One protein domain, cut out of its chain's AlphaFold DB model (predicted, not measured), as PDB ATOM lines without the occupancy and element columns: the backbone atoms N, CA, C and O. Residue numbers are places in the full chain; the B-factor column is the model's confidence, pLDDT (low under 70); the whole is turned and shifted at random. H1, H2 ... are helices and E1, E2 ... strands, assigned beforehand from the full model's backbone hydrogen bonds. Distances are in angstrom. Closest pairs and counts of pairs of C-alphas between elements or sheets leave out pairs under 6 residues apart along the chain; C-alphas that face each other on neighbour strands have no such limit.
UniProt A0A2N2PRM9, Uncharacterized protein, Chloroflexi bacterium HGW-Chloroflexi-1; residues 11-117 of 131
ATOM      1  N   ILE A  11       4.514 -14.434   7.112       96.06
ATOM      2  CA  ILE A  11       3.856 -15.624   6.563       96.06
ATOM      3  C   ILE A  11       3.934 -16.826   7.512       96.06
ATOM      4  O   ILE A  11       3.073 -17.695   7.450       96.06
ATOM      5  N   GLY A  12       4.891 -16.843   8.443       96.44
ATOM      6  CA  GLY A  12       5.063 -17.919   9.419       96.44
ATOM      7  C   GLY A  12       6.069 -17.557  10.508       96.44
ATOM      8  O   GLY A  12       6.472 -16.400  10.621       96.44
ATOM      9  N   TYR A  13       6.462 -18.549  11.303       97.19
ATOM     10  CA  TYR A  13       7.416 -18.403  12.398       97.19
ATOM     11  C   TYR A  13       8.389 -19.580  12.441       97.19
ATOM     12  O   TYR A  13       7.963 -20.729  12.318       97.19
ATOM     13  N   LEU A  14       9.667 -19.277  12.650       95.25
ATOM     14  CA  LEU A  14      10.770 -20.232  12.734       95.25
ATOM     15  C   LEU A  14      11.235 -20.380  14.183       95.25
ATOM     16  O   LEU A  14      11.212 -19.422  14.955       95.25
ATOM     17  N   LEU A  15      11.693 -21.574  14.544       95.00
ATOM     18  CA  LEU A  15      12.457 -21.802  15.766       95.00
ATOM     19  C   LEU A  15      13.936 -21.616  15.465       95.00
ATOM     20  O   LEU A  15      14.418 -22.182  14.489       95.00
ATOM     21  N   VAL A  16      14.653 -20.886  16.311       94.19
ATOM     22  CA  VAL A  16      16.075 -20.618  16.089       94.19
ATOM     23  C   VAL A  16      16.866 -20.883  17.368       94.19
ATOM     24  O   VAL A  16      16.420 -20.543  18.472       94.19
ATOM     25  N   ASP A  17      18.024 -21.523  17.222       94.44
ATOM     26  CA  ASP A  17      18.953 -21.811  18.313       94.44
ATOM     27  C   ASP A  17      19.860 -20.613  18.654       94.44
ATOM     28  O   ASP A  17      19.772 -19.528  18.077       94.44
ATOM     29  N   ARG A  18      20.759 -20.790  19.630       95.00
ATOM     30  CA  ARG A  18      21.703 -19.731  20.039       95.00
ATOM     31  C   ARG A  18      22.781 -19.425  18.996       95.00
ATOM     32  O   ARG A  18      23.442 -18.399  19.109       95.00
ATOM     33  N   ALA A  19      22.980 -20.311  18.026       94.19
ATOM     34  CA  ALA A  19      23.894 -20.134  16.906       94.19
ATOM     35  C   ALA A  19      23.185 -19.561  15.667       94.19
ATOM     36  O   ALA A  19      23.777 -19.543  14.589       94.19
ATOM     37  N   TYR A  20      21.944 -19.085  15.819       90.12
ATOM     38  CA  TYR A  20      21.110 -18.552  14.744       90.12
ATOM     39  C   TYR A  20      20.772 -19.573  13.647       90.12
ATOM     40  O   TYR A  20      20.524 -19.202  12.500       90.12
ATOM     41  N   ARG A  21      20.741 -20.864  13.988       90.31
ATOM     42  CA  ARG A  21      20.331 -21.942  13.083       90.31
ATOM     43  C   ARG A  21      18.867 -22.276  13.299       90.31
ATOM     44  O   ARG A  21      18.398 -22.303  14.439       90.31
ATOM     45  N   VAL A  22      18.158 -22.556  12.211       91.06
ATOM     46  CA  VAL A  22      16.777 -23.027  12.291       91.06
ATOM     47  C   VAL A  22      16.754 -24.410  12.939       91.06
ATOM     48  O   VAL A  22      17.573 -25.278  12.637       91.06
ATOM     49  N   LEU A  23      15.828 -24.597  13.877       90.88
ATOM     50  CA  LEU A  23      15.592 -25.881  14.521       90.88
ATOM     51  C   LEU A  23      14.552 -26.677  13.735       90.88
ATOM     52  O   LEU A  23      13.398 -26.267  13.603       90.88
ATOM     53  N   ASP A  24      14.957 -27.859  13.306       87.38
ATOM     54  CA  ASP A  24      14.186 -28.805  12.517       87.38
ATOM     55  C   ASP A  24      14.153 -30.198  13.186       87.38
ATOM     56  O   ASP A  24      14.878 -30.462  14.166       87.38
ATOM     57  N   PRO A  25      13.298 -31.120  12.707       79.56
ATOM     58  CA  PRO A  25      13.412 -32.520  13.076       79.56
ATOM     59  C   PRO A  25      14.679 -33.133  12.447       79.56
ATOM     60  O   PRO A  25      14.638 -33.680  11.358       79.56
ATOM     61  N   ARG A  26      15.791 -33.118  13.196       70.25
ATOM     62  CA  ARG A  26      17.040 -33.871  12.928       70.25
ATOM     63  C   ARG A  26      17.925 -33.404  11.750       70.25
ATOM     64  O   ARG A  26      18.611 -34.239  11.165       70.25
ATOM     65  N   GLY A  27      18.038 -32.106  11.480       60.03
ATOM     66  CA  GLY A  27      19.030 -31.569  10.536       60.03
ATOM     67  C   GLY A  27      18.731 -31.892   9.069       60.03
ATOM     68  O   GLY A  27      19.655 -32.155   8.298       60.03
ATOM     69  N   GLU A  28      17.453 -31.937   8.699       65.06
ATOM     70  CA  GLU A  28      17.042 -32.062   7.305       65.06
ATOM     71  C   GLU A  28      17.390 -30.764   6.548       65.06
ATOM     72  O   GLU A  28      17.545 -29.698   7.133       65.06
ATOM     73  N   GLN A  29      17.509 -30.796   5.214       68.56
ATOM     74  CA  GLN A  29      17.690 -29.565   4.412       68.56
ATOM     75  C   GLN A  29      16.402 -28.714   4.336       68.56
ATOM     76  O   GLN A  29      16.122 -28.079   3.315       68.56
ATOM     77  N   GLN A  30      15.563 -28.787   5.369       81.94
ATOM     78  CA  GLN A  30      14.217 -28.248   5.388       81.94
ATOM     79  C   GLN A  30      13.967 -27.458   6.663       81.94
ATOM     80  O   GLN A  30      13.983 -28.001   7.765       81.94
ATOM     81  N   ASP A  31      13.646 -26.181   6.485       88.81
ATOM     82  CA  ASP A  31      13.371 -25.265   7.583       88.81
ATOM     83  C   ASP A  31      11.866 -25.259   7.885       88.81
ATOM     84  O   ASP A  31      11.074 -24.835   7.033       88.81
ATOM     85  N   PRO A  32      11.413 -25.716   9.065       93.62
ATOM     86  CA  PRO A  32       9.993 -25.734   9.374       93.62
ATOM     87  C   PRO A  32       9.496 -24.354   9.812       93.62
ATOM     88  O   PRO A  32      10.014 -23.745  10.750       93.62
ATOM     89  N   ALA A  33       8.415 -23.896   9.188       95.75
ATOM     90  CA  ALA A  33       7.733 -22.649   9.491       95.75
ATOM     91  C   ALA A  33       6.268 -22.885   9.884       95.75
ATOM     92  O   ALA A  33       5.493 -23.530   9.173       95.75
ATOM     93  N   PHE A  34       5.874 -22.299  11.014       97.19
ATOM     94  CA  PHE A  34       4.564 -22.514  11.631       97.19
ATOM     95  C   PHE A  34       3.682 -21.273  11.575       97.19
ATOM     96  O   PHE A  34       4.161 -20.140  11.579       97.19
ATOM     97  N   GLY A  35       2.366 -21.465  11.587       96.00
ATOM     98  CA  GLY A  35       1.394 -20.383  11.499       96.00
ATOM     99  C   GLY A  35       1.372 -19.464  12.722       96.00
ATOM    100  O   GLY A  35       0.940 -18.315  12.600       96.00
ATOM    101  N   THR A  36       1.836 -19.937  13.888       96.31
ATOM    102  CA  THR A  36       1.893 -19.156  15.137       96.31
ATOM    103  C   THR A  36       3.171 -19.432  15.947       96.31
ATOM    104  O   THR A  36       3.707 -20.540  15.869       96.31
ATOM    105  N   PRO A  37       3.621 -18.486  16.801       96.50
ATOM    106  CA  PRO A  37       4.778 -18.708  17.671       96.50
ATOM    107  C   PRO A  37       4.577 -19.851  18.675       96.50
ATOM    108  O   PRO A  37       5.515 -20.575  19.002       96.50
ATOM    109  N   ALA A  38       3.347 -20.028  19.167       96.38
ATOM    110  CA  ALA A  38       3.010 -21.101  20.099       96.38
ATOM    111  C   ALA A  38       3.111 -22.481  19.432       96.38
ATOM    112  O   ALA A  38       3.671 -23.403  20.022       96.38
ATOM    113  N   ALA A  39       2.638 -22.605  18.186       95.69
ATOM    114  CA  ALA A  39       2.768 -23.834  17.405       95.69
ATOM    115  C   ALA A  39       4.239 -24.177  17.133       95.69
ATOM    116  O   ALA A  39       4.636 -25.325  17.325       95.69
ATOM    117  N   ALA A  40       5.060 -23.173  16.798       95.50
ATOM    118  CA  ALA A  40       6.503 -23.353  16.660       95.50
ATOM    119  C   ALA A  40       7.115 -23.925  17.950       95.50
ATOM    120  O   ALA A  40       7.752 -24.973  17.926       95.50
ATOM    121  N   ARG A  41       6.854 -23.318  19.116       95.88
ATOM    122  CA  ARG A  41       7.382 -23.822  20.403       95.88
ATOM    123  C   ARG A  41       6.902 -25.234  20.741       95.88
ATOM    124  O   ARG A  41       7.693 -26.044  21.219       95.88
ATOM    125  N   ALA A  42       5.634 -25.545  20.476       95.06
ATOM    126  CA  ALA A  42       5.100 -26.889  20.677       95.06
ATOM    127  C   ALA A  42       5.809 -27.919  19.779       95.06
ATOM    128  O   ALA A  42       6.074 -29.041  20.213       95.06
ATOM    129  N   ALA A  43       6.178 -27.538  18.552       93.12
ATOM    130  CA  ALA A  43       6.950 -28.395  17.662       93.12
ATOM    131  C   ALA A  43       8.339 -28.718  18.232       93.12
ATOM    132  O   ALA A  43       8.709 -29.888  18.235       93.12
ATOM    133  N   ALA A  44       9.041 -27.745  18.822       92.50
ATOM    134  CA  ALA A  44      10.342 -27.981  19.461       92.50
ATOM    135  C   ALA A  44      10.286 -29.074  20.541       92.50
ATOM    136  O   ALA A  44      11.182 -29.913  20.632       92.50
ATOM    137  N   ALA A  45       9.215 -29.092  21.343       92.81
ATOM    138  CA  ALA A  45       8.995 -30.128  22.348       92.81
ATOM    139  C   ALA A  45       8.802 -31.509  21.711       92.81
ATOM    140  O   ALA A  45       9.431 -32.471  22.145       92.81
ATOM    141  N   ARG A  46       8.009 -31.605  20.634       91.56
ATOM    142  CA  ARG A  46       7.830 -32.861  19.881       91.56
ATOM    143  C   ARG A  46       9.124 -33.343  19.230       91.56
ATOM    144  O   ARG A  46       9.344 -34.544  19.134       91.56
ATOM    145  N   TYR A  47       9.980 -32.417  18.803       90.06
ATOM    146  CA  TYR A  47      11.294 -32.731  18.245       90.06
ATOM    147  C   TYR A  47      12.298 -33.191  19.308       90.06
ATOM    148  O   TYR A  47      13.368 -33.673  18.952       90.06
ATOM    149  N   GLY A  48      11.977 -33.047  20.600       92.62
ATOM    150  CA  GLY A  48      12.920 -33.296  21.692       92.62
ATOM    151  C   GLY A  48      14.007 -32.222  21.809       92.62
ATOM    152  O   GLY A  48      15.027 -32.464  22.441       92.62
ATOM    153  N   ARG A  49      13.791 -31.040  21.214       92.94
ATOM    154  CA  ARG A  49      14.767 -29.940  21.092       92.94
ATOM    155  C   ARG A  49      14.325 -28.660  21.807       92.94
ATOM    156  O   ARG A  49      14.825 -27.574  21.535       92.94
ATOM    157  N   ALA A  50      13.357 -28.753  22.721       94.25
ATOM    158  CA  ALA A  50      12.800 -27.585  23.412       94.25
ATOM    159  C   ALA A  50      13.857 -26.765  24.176       94.25
ATOM    160  O   ALA A  50      13.751 -25.543  24.232       94.25
ATOM    161  N   SER A  51      14.880 -27.420  24.734       95.50
ATOM    162  CA  SER A  51      15.989 -26.768  25.444       95.50
ATOM    163  C   SER A  51      16.942 -25.996  24.526       95.50
ATOM    164  O   SER A  51      17.689 -25.147  25.008       95.50
ATOM    165  N   GLU A  52      16.919 -26.268  23.220       94.56
ATOM    166  CA  GLU A  52      17.768 -25.606  22.224       94.56
ATOM    167  C   GLU A  52      17.152 -24.297  21.708       94.56
ATOM    168  O   GLU A  52      17.857 -23.474  21.126       94.56
ATOM    169  N   VAL A  53      15.851 -24.077  21.930       95.44
ATOM    170  CA  VAL A  53      15.130 -22.897  21.436       95.44
ATOM    171  C   VAL A  53      15.653 -21.635  22.117       95.44
ATOM    172  O   VAL A  53      15.396 -21.400  23.298       95.44
ATOM    173  N   ALA A  54      16.327 -20.779  21.353       96.81
ATOM    174  CA  ALA A  54      16.733 -19.455  21.810       96.81
ATOM    175  C   ALA A  54      15.657 -18.409  21.507       96.81
ATOM    176  O   ALA A  54      15.333 -17.583  22.360       96.81
ATOM    177  N   MET A  55      15.074 -18.463  20.308       96.44
ATOM    178  CA  MET A  55      14.105 -17.474  19.842       96.44
ATOM    179  C   MET A  55      13.084 -18.070  18.870       96.44
ATOM    180  O   MET A  55      13.253 -19.171  18.341       96.44
ATOM    181  N   VAL A  56      11.992 -17.330  18.682       96.62
ATOM    182  CA  VAL A  56      10.968 -17.617  17.677       96.62
ATOM    183  C   VAL A  56      10.908 -16.419  16.747       96.62
ATOM    184  O   VAL A  56      10.449 -15.357  17.162       96.62
ATOM    185  N   GLU A  57      11.376 -16.595  15.518       95.56
ATOM    186  CA  GLU A  57      11.547 -15.509  14.554       95.56
ATOM    187  C   GLU A  57      10.402 -15.451  13.554       95.56
ATOM    188  O   GLU A  57       9.881 -16.477  13.112       95.56
ATOM    189  N   ALA A  58       9.999 -14.235  13.192       95.56
ATOM    190  CA  ALA A  58       8.981 -14.031  12.176       95.56
ATOM    191  C   ALA A  58       9.578 -14.274  10.785       95.56
ATOM    192  O   ALA A  58      10.560 -13.651  10.385       95.56
ATOM    193  N   LEU A  59       8.943 -15.150  10.013       94.75
ATOM    194  CA  LEU A  59       9.297 -15.372   8.621       94.75
ATOM    195  C   LEU A  59       8.510 -14.407   7.744       94.75
ATOM    196  O   LEU A  59       7.277 -14.456   7.699       94.75
ATOM    197  N   HIS A  60       9.228 -13.552   7.027       94.81
ATOM    198  CA  HIS A  60       8.643 -12.578   6.116       94.81
ATOM    199  C   HIS A  60       8.768 -13.014   4.655       94.81
ATOM    200  O   HIS A  60       9.751 -13.658   4.284       94.81
ATOM    201  N   LEU A  61       7.818 -12.600   3.808       92.88
ATOM    202  CA  LEU A  61       7.784 -12.987   2.393       92.88
ATOM    203  C   LEU A  61       9.110 -12.719   1.674       92.88
ATOM    204  O   LEU A  61       9.654 -13.636   1.074       92.88
ATOM    205  N   ALA A  62       9.641 -11.493   1.727       89.25
ATOM    206  CA  ALA A  62      10.860 -11.185   0.970       89.25
ATOM    207  C   ALA A  62      12.077 -12.013   1.430       89.25
ATOM    208  O   ALA A  62      12.895 -12.373   0.595       89.25
ATOM    209  N   GLY A  63      12.162 -12.374   2.720       86.75
ATOM    210  CA  GLY A  63      13.219 -13.267   3.213       86.75
ATOM    211  C   GLY A  63      13.064 -14.690   2.672       86.75
ATOM    212  O   GLY A  63      14.036 -15.291   2.232       86.75
ATOM    213  N   LEU A  64      11.825 -15.192   2.612       88.81
ATOM    214  CA  LEU A  64      11.525 -16.481   1.983       88.81
ATOM    215  C   LEU A  64      11.830 -16.477   0.477       88.81
ATOM    216  O   LEU A  64      12.361 -17.458  -0.035       88.81
ATOM    217  N   LEU A  65      11.526 -15.390  -0.243       88.44
ATOM    218  CA  LEU A  65      11.842 -15.288  -1.672       88.44
ATOM    219  C   LEU A  65      13.354 -15.337  -1.924       88.44
ATOM    220  O   LEU A  65      13.766 -16.024  -2.851       88.44
ATOM    221  N   SER A  66      14.169 -14.684  -1.084       84.06
ATOM    222  CA  SER A  66      15.633 -14.803  -1.155       84.06
ATOM    223  C   SER A  66      16.093 -16.254  -1.006       84.06
ATOM    224  O   SER A  66      16.840 -16.740  -1.845       84.06
ATOM    225  N   VAL A  67      15.580 -16.989  -0.012       83.69
ATOM    226  CA  VAL A  67      15.908 -18.420   0.154       83.69
ATOM    227  C   VAL A  67      15.519 -19.222  -1.090       83.69
ATOM    228  O   VAL A  67      16.303 -20.026  -1.587       83.69
ATOM    229  N   ILE A  68      14.327 -18.991  -1.645       85.81
ATOM    230  CA  ILE A  68      13.853 -19.733  -2.818       85.81
ATOM    231  C   ILE A  68      14.680 -19.446  -4.073       85.81
ATOM    232  O   ILE A  68      14.943 -20.365  -4.849       85.81
ATOM    233  N   PHE A  69      15.064 -18.200  -4.323       82.50
ATOM    234  CA  PHE A  69      15.748 -17.864  -5.570       82.50
ATOM    235  C   PHE A  69      17.263 -18.069  -5.509       82.50
ATOM    236  O   PHE A  69      17.845 -18.403  -6.542       82.50
ATOM    237  N   ASP A  70      17.871 -17.957  -4.325       81.81
ATOM    238  CA  ASP A  70      19.331 -17.929  -4.176       81.81
ATOM    239  C   ASP A  70      19.918 -19.166  -3.465       81.81
ATOM    240  O   ASP A  70      21.124 -19.402  -3.549       81.81
ATOM    241  N   ASP A  71      19.095 -19.989  -2.804       78.56
ATOM    242  CA  ASP A  71      19.529 -21.205  -2.097       78.56
ATOM    243  C   ASP A  71      19.017 -22.490  -2.790       78.56
ATOM    244  O   ASP A  71      18.186 -22.457  -3.702       78.56
ATOM    245  N   VAL A  72      19.508 -23.646  -2.352       74.06
ATOM    246  CA  VAL A  72      18.993 -24.994  -2.626       74.06
ATOM    247  C   VAL A  72      18.047 -25.502  -1.527       74.06
ATOM    248  O   VAL A  72      17.296 -26.443  -1.782       74.06
ATOM    249  N   GLY A  73      18.051 -24.886  -0.337       77.62
ATOM    250  CA  GLY A  73      17.170 -25.247   0.784       77.62
ATOM    251  C   GLY A  73      15.686 -24.961   0.523       77.62
ATOM    252  O   GLY A  73      15.339 -24.119  -0.308       77.62
ATOM    253  N   ASP A  74      14.787 -25.659   1.218       87.06
ATOM    254  CA  ASP A  74      13.337 -25.440   1.127       87.06
ATOM    255  C   ASP A  74      12.730 -25.186   2.504       87.06
ATOM    256  O   ASP A  74      12.966 -25.930   3.450       87.06
ATOM    257  N   ILE A  75      11.889 -24.160   2.604       91.75
ATOM    258  CA  ILE A  75      11.119 -23.906   3.818       91.75
ATOM    259  C   ILE A  75       9.827 -24.716   3.730       91.75
ATOM    260  O   ILE A  75       9.000 -24.495   2.838       91.75
ATOM    261  N   GLN A  76       9.630 -25.638   4.668       93.56
ATOM    262  CA  GLN A  76       8.369 -26.350   4.801       93.56
ATOM    263  C   GLN A  76       7.421 -25.594   5.722       93.56
ATOM    264  O   GLN A  76       7.759 -25.224   6.839       93.56
ATOM    265  N   LEU A  77       6.199 -25.388   5.256       95.44
ATOM    266  CA  LEU A  77       5.173 -24.621   5.947       95.44
ATOM    267  C   LEU A  77       4.102 -25.562   6.500       95.44
ATOM    268  O   LEU A  77       3.743 -26.556   5.855       95.44
ATOM    269  N   ASP A  78       3.568 -25.244   7.679       96.50
ATOM    270  CA  ASP A  78       2.303 -25.828   8.136       96.50
ATOM    271  C   ASP A  78       1.117 -25.297   7.311       96.50
ATOM    272  O   ASP A  78       1.259 -24.389   6.483       96.50
ATOM    273  N   GLY A  79      -0.076 -25.862   7.511       96.56
ATOM    274  CA  GLY A  79      -1.255 -25.500   6.726       96.56
ATOM    275  C   GLY A  79      -1.608 -24.011   6.800       96.56
ATOM    276  O   GLY A  79      -1.952 -23.390   5.790       96.56
ATOM    277  N   ARG A  80      -1.491 -23.400   7.984       96.75
ATOM    278  CA  ARG A  80      -1.820 -21.980   8.186       96.75
ATOM    279  C   ARG A  80      -0.772 -21.068   7.561       96.75
ATOM    280  O   ARG A  80      -1.137 -20.084   6.920       96.75
ATOM    281  N   ALA A  81       0.508 -21.374   7.734       97.06
ATOM    282  CA  ALA A  81       1.601 -20.617   7.141       97.06
ATOM    283  C   ALA A  81       1.579 -20.717   5.608       97.06
ATOM    284  O   ALA A  81       1.733 -19.706   4.923       97.06
ATOM    285  N   ALA A  82       1.277 -21.897   5.058       96.44
ATOM    286  CA  ALA A  82       1.102 -22.109   3.623       96.44
ATOM    287  C   ALA A  82      -0.057 -21.276   3.048       96.44
ATOM    288  O   ALA A  82       0.113 -20.600   2.031       96.44
ATOM    289  N   GLN A  83      -1.221 -21.260   3.711       95.81
ATOM    290  CA  GLN A  83      -2.340 -20.408   3.292       95.81
ATOM    291  C   GLN A  83      -1.978 -18.923   3.338       95.81
ATOM    292  O   GLN A  83      -2.288 -18.188   2.400       95.81
ATOM    293  N   ARG A  84      -1.296 -18.481   4.404       95.62
ATOM    294  CA  ARG A  84      -0.829 -17.094   4.532       95.62
ATOM    295  C   ARG A  84       0.135 -16.729   3.413       95.62
ATOM    296  O   ARG A  84      -0.055 -15.680   2.807       95.62
ATOM    297  N   LEU A  85       1.109 -17.589   3.110       95.31
ATOM    298  CA  LEU A  85       2.030 -17.394   1.991       95.31
ATOM    299  C   LEU A  85       1.257 -17.207   0.682       95.31
ATOM    300  O   LEU A  85       1.432 -16.192   0.018       95.31
ATOM    301  N   VAL A  86       0.365 -18.137   0.333       94.00
ATOM    302  CA  VAL A  86      -0.388 -18.066  -0.929       94.00
ATOM    303  C   VAL A  86      -1.260 -16.817  -1.007       94.00
ATOM    304  O   VAL A  86      -1.271 -16.148  -2.041       94.00
ATOM    305  N   ALA A  87      -1.973 -16.476   0.068       93.12
ATOM    306  CA  ALA A  87      -2.810 -15.281   0.109       93.12
ATOM    307  C   ALA A  87      -1.981 -14.004  -0.096       93.12
ATOM    308  O   ALA A  87      -2.336 -13.151  -0.909       93.12
ATOM    309  N   VAL A  88      -0.845 -13.907   0.596       92.81
ATOM    310  CA  VAL A  88       0.085 -12.782   0.494       92.81
ATOM    311  C   VAL A  88       0.705 -12.687  -0.901       92.81
ATOM    312  O   VAL A  88       0.754 -11.601  -1.472       92.81
ATOM    313  N   CYS A  89       1.145 -13.807  -1.475       91.94
ATOM    314  CA  CYS A  89       1.718 -13.842  -2.817       91.94
ATOM    315  C   CYS A  89       0.706 -13.395  -3.869       91.94
ATOM    316  O   CYS A  89       1.024 -12.536  -4.688       91.94
ATOM    317  N   ARG A  90      -0.535 -13.892  -3.797       90.25
ATOM    318  CA  ARG A  90      -1.624 -13.453  -4.680       90.25
ATOM    319  C   ARG A  90      -1.904 -11.958  -4.539       90.25
ATOM    320  O   ARG A  90      -2.031 -11.275  -5.550       90.25
ATOM    321  N   ALA A  91      -1.938 -11.437  -3.311       90.62
ATOM    322  CA  ALA A  91      -2.137 -10.007  -3.058       90.62
ATOM    323  C   ALA A  91      -1.009  -9.129  -3.634       90.62
ATOM    324  O   ALA A  91      -1.238  -7.964  -3.943       90.62
ATOM    325  N   GLN A  92       0.192  -9.688  -3.806       88.12
ATOM    326  CA  GLN A  92       1.345  -9.020  -4.416       88.12
ATOM    327  C   GLN A  92       1.529  -9.347  -5.907       88.12
ATOM    328  O   GLN A  92       2.542  -8.974  -6.490       88.12
ATOM    329  N   GLY A  93       0.576 -10.044  -6.537       88.94
ATOM    330  CA  GLY A  93       0.655 -10.408  -7.956       88.94
ATOM    331  C   GLY A  93       1.703 -11.480  -8.280       88.94
ATOM    332  O   GLY A  93       2.086 -11.626  -9.438       88.94
ATOM    333  N   LEU A  94       2.177 -12.233  -7.285       89.12
ATOM    334  CA  LEU A  94       3.125 -13.328  -7.482       89.12
ATOM    335  C   LEU A  94       2.403 -14.611  -7.904       89.12
ATOM    336  O   LEU A  94       1.364 -14.980  -7.351       89.12
ATOM    337  N   ALA A  95       2.999 -15.325  -8.859       89.44
ATOM    338  CA  ALA A  95       2.471 -16.584  -9.361       89.44
ATOM    339  C   ALA A  95       2.595 -17.703  -8.313       89.44
ATOM    340  O   ALA A  95       3.690 -18.058  -7.867       89.44
ATOM    341  N   VAL A  96       1.459 -18.303  -7.972       90.69
ATOM    342  CA  VAL A  96       1.353 -19.465  -7.082       90.69
ATOM    343  C   VAL A  96       0.891 -20.684  -7.875       90.69
ATOM    344  O   VAL A  96       0.295 -20.553  -8.943       90.69
ATOM    345  N   ALA A  97       1.194 -21.885  -7.395       87.62
ATOM    346  CA  ALA A  97       0.723 -23.108  -8.032       87.62
ATOM    347  C   ALA A  97      -0.796 -23.270  -7.837       87.62
ATOM    348  O   ALA A  97      -1.284 -23.340  -6.712       87.62
ATOM    349  N   ASP A  98      -1.540 -23.362  -8.941       70.38
ATOM    350  CA  ASP A  98      -3.008 -23.469  -8.925       70.38
ATOM    351  C   ASP A  98      -3.530 -24.836  -8.442       70.38
ATOM    352  O   ASP A  98      -4.696 -24.959  -8.082       70.38
ATOM    353  N   SER A  99      -2.680 -25.868  -8.422       65.00
ATOM    354  CA  SER A  99      -3.069 -27.261  -8.154       65.00
ATOM    355  C   SER A  99      -2.911 -27.714  -6.698       65.00
ATOM    356  O   SER A  99      -3.252 -28.853  -6.379       65.00
ATOM    357  N   LEU A 100      -2.393 -26.869  -5.801       70.81
ATOM    358  CA  LEU A 100      -2.165 -27.251  -4.405       70.81
ATOM    359  C   LEU A 100      -3.372 -26.888  -3.532       70.81
ATOM    360  O   LEU A 100      -3.585 -25.726  -3.189       70.81
ATOM    361  N   SER A 101      -4.142 -27.905  -3.136       85.69
ATOM    362  CA  SER A 101      -5.137 -27.775  -2.066       85.69
ATOM    363  C   SER A 101      -4.424 -27.687  -0.714       85.69
ATOM    364  O   SER A 101      -3.706 -28.612  -0.316       85.69
ATOM    365  N   ILE A 102      -4.587 -26.558  -0.021       93.50
ATOM    366  CA  ILE A 102      -3.984 -26.325   1.296       93.50
ATOM    367  C   ILE A 102      -5.038 -26.543   2.373       93.50
ATOM    368  O   ILE A 102      -5.985 -25.766   2.501       93.50
ATOM    369  N   ASP A 103      -4.809 -27.561   3.193       95.12
ATOM    370  CA  ASP A 103      -5.575 -27.817   4.401       95.12
ATOM    371  C   ASP A 103      -4.937 -27.050   5.568       95.12
ATOM    372  O   ASP A 103      -3.818 -27.348   5.987       95.12
ATOM    373  N   SER A 104      -5.639 -26.040   6.088       93.56
ATOM    374  CA  SER A 104      -5.167 -25.210   7.206       93.56
ATOM    375  C   SER A 104      -5.148 -25.914   8.554       93.56
ATOM    376  O   SER A 104      -4.620 -25.351   9.516       93.56
ATOM    377  N   THR A 105      -5.743 -27.101   8.654       95.00
ATOM    378  CA  THR A 105      -5.775 -27.877   9.898       95.00
ATOM    379  C   THR A 105      -4.501 -28.689  10.109       95.00
ATOM    380  O   THR A 105      -4.217 -29.112  11.228       95.00
ATOM    381  N   VAL A 106      -3.686 -28.836   9.062       94.81
ATOM    382  CA  VAL A 106      -2.384 -29.497   9.114       94.81
ATOM    383  C   VAL A 106      -1.440 -28.717  10.020       94.81
ATOM    384  O   VAL A 106      -1.047 -27.590   9.706       94.81
ATOM    385  N   ALA A 107      -1.056 -29.346  11.127       91.31
ATOM    386  CA  ALA A 107      -0.160 -28.771  12.122       91.31
ATOM    387  C   ALA A 107       1.322 -29.090  11.859       91.31
ATOM    388  O   ALA A 107       2.198 -28.418  12.407       91.31
ATOM    389  N   GLU A 108       1.631 -30.108  11.051       90.56
ATOM    390  CA  GLU A 108       3.005 -30.370  10.625       90.56
ATOM    391  C   GLU A 108       3.433 -29.465   9.467       90.56
ATOM    392  O   GLU A 108       2.684 -29.240   8.514       90.56
ATOM    393  N   ALA A 109       4.685 -29.010   9.516       92.31
ATOM    394  CA  ALA A 109       5.351 -28.441   8.356       92.31
ATOM    395  C   ALA A 109       5.493 -29.533   7.286       92.31
ATOM    396  O   ALA A 109       6.146 -30.544   7.523       92.31
ATOM    397  N   ARG A 110       4.812 -29.365   6.148       92.31
ATOM    398  CA  ARG A 110       4.851 -30.324   5.023       92.31
ATOM    399  C   ARG A 110       4.662 -29.682   3.652       92.31
ATOM    400  O   ARG A 110       4.858 -30.326   2.623       92.31
ATOM    401  N   TYR A 111       4.217 -28.427   3.612       93.75
ATOM    402  CA  TYR A 111       3.992 -27.709   2.368       93.75
ATOM    403  C   TYR A 111       5.279 -27.008   1.941       93.75
ATOM    404  O   TYR A 111       5.686 -26.025   2.551       93.75
ATOM    405  N   SER A 112       5.905 -27.505   0.878       92.25
ATOM    406  CA  SER A 112       7.092 -26.889   0.277       92.25
ATOM    407  C   SER A 112       6.789 -25.475  -0.223       92.25
ATOM    408  O   SER A 112       5.954 -25.288  -1.115       92.25
ATOM    409  N   SER A 113       7.496 -24.482   0.314       92.12
ATOM    410  CA  SER A 113       7.401 -23.090  -0.129       92.12
ATOM    411  C   SER A 113       7.737 -22.929  -1.615       92.12
ATOM    412  O   SER A 113       7.040 -22.213  -2.340       92.12
ATOM    413  N   ARG A 114       8.737 -23.679  -2.097       90.25
ATOM    414  CA  ARG A 114       9.135 -23.711  -3.509       90.25
ATOM    415  C   ARG A 114       8.083 -24.307  -4.418       90.25
ATOM    416  O   ARG A 114       7.972 -23.857  -5.543       90.25
ATOM    417  N   ARG A 115       7.337 -25.325  -3.976       90.44
ATOM    418  CA  ARG A 115       6.243 -25.898  -4.781       90.44
ATOM    419  C   ARG A 115       5.003 -25.014  -4.776       90.44
ATOM    420  O   ARG A 115       4.257 -25.012  -5.751       90.44
ATOM    421  N   LEU A 116       4.763 -24.300  -3.676       91.81
ATOM    422  CA  LEU A 116       3.654 -23.353  -3.563       91.81
ATOM    423  C   LEU A 116       3.843 -22.149  -4.483       91.81
ATOM    424  O   LEU A 116       2.876 -21.654  -5.064       91.81
ATOM    425  N   LEU A 117       5.082 -21.689  -4.635       87.44
ATOM    426  CA  LEU A 117       5.435 -20.661  -5.602       87.44
ATOM    427  C   LEU A 117       5.714 -21.309  -6.956       87.44
ATOM    428  O   LEU A 117       6.340 -22.352  -7.038       87.44
TER     429      LEU A 117
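What this domain is: This is residues 11 to 117 of the 131 residues of an uncharacterized protein of Chloroflexi bacterium HGW-Chloroflexi-1 (UniProt A0A2N2PRM9). A strongly twisted sheet of four strands has H1 packed on one face toward one end of the molecule, while H3, H2 and H4 gather round its other end. H1 and H3 share a face but stay apart, H2 only grazes the sheet, and H4 sits beside E4. The sheet's order is E3, E1, E2, E4, mixed. The printed part has 107 residues, with four named helices and four named strands in the order E1, E2, H1, E3, H2, E4, H3, H4, and is of mixed class, helices and strands. It is compact, with a radius of gyration of the C-alphas of 13.1 A and spans of 40 by 30 by 20 A.

How they stand to each other: Inner strand E1, residues 11 to 16, is antiparallel to edge strand E3, residues 55 to 60, at 149 degrees, with N 14 and O 57 2.8 A apart, within hydrogen-bond range. E1 forms a hairpin with E2, residues 30 to 34, at 118 degrees, with N 13 and O 34 2.8 A apart. E2 is parallel to edge strand E4, residues 74 to 77, at 25 degrees, with N 33 and O 76 2.8 A apart. The pairing is staggered: E2 pairs with E4 over residues 30 to 33 and with E1 over 33 to 34. H1, residues 37 to 46, is on the sheet in two layers, a helix on one face, at a height of 8.2 A. It lies over E1, slantwise at 45 degrees on the local plane, and only just not over E2, on which 2 of its C-alphas fall; its closest C-alphas to E1 are those of Pro 37 and Tyr 13, 5.9 A. H3, residues 79 to 91, is on the same face at a height of 8.6 A, over none of the strands, but only just, with 2 C-alphas falling on E2 and 2 on E4. Its closest C-alphas to E1 are those of Ala 81 and Gly 12, 4.9 A. H2, residues 61 to 70, is close to but not clearly touching H3, about perpendicular at 89 degrees; the closest C-alphas are those of Leu 61 and Leu 85, 7.3 A. H4, residues 113 to 116, stands at the sheet's level and only just touches H3, with 3 pairs of C-alphas within 8 A, the closest those of Leu 116 and Val 86, 7.2 A. Two split strand-helix-strand units, each made of two strands of the sheet that are not neighbours with a helix between them along the chain, are E2, H1, E3, with E1 between the two strands in the sheet, and E3, H2, E4, with E1 and E2 between them; both crossovers are right-handed. In H1, H2 and H3 every O i to N i+4 pair is within hydrogen-bond range; H4 is too short for one.

Where its parts are: E1 begins at C-alpha 11, (3.856, -15.624, 6.563), and is 16.3 A long; E3 is 15.6 A. H3, 18.3 A long, begins at C-alpha 79, (-1.255, -25.500, 6.726); H1 is 14.6 A and H2 14.2 A. H4 ends at C-alpha 116, (3.654, -23.353, -3.563).

The domain as a whole: The two C-alphas farthest apart are those of Ser 51 and Gly 93, 40.2 A. The printed part has no cut. The links E1 to E2, 13 residues, and H3 to H4, 21 residues, are long; in the latter, residues 111 to 112 pair antiparallel with residues 76 to 77 of E4. The mean pLDDT of the printed part is 90.3, and residues 27 to 29 and 99 are under 70.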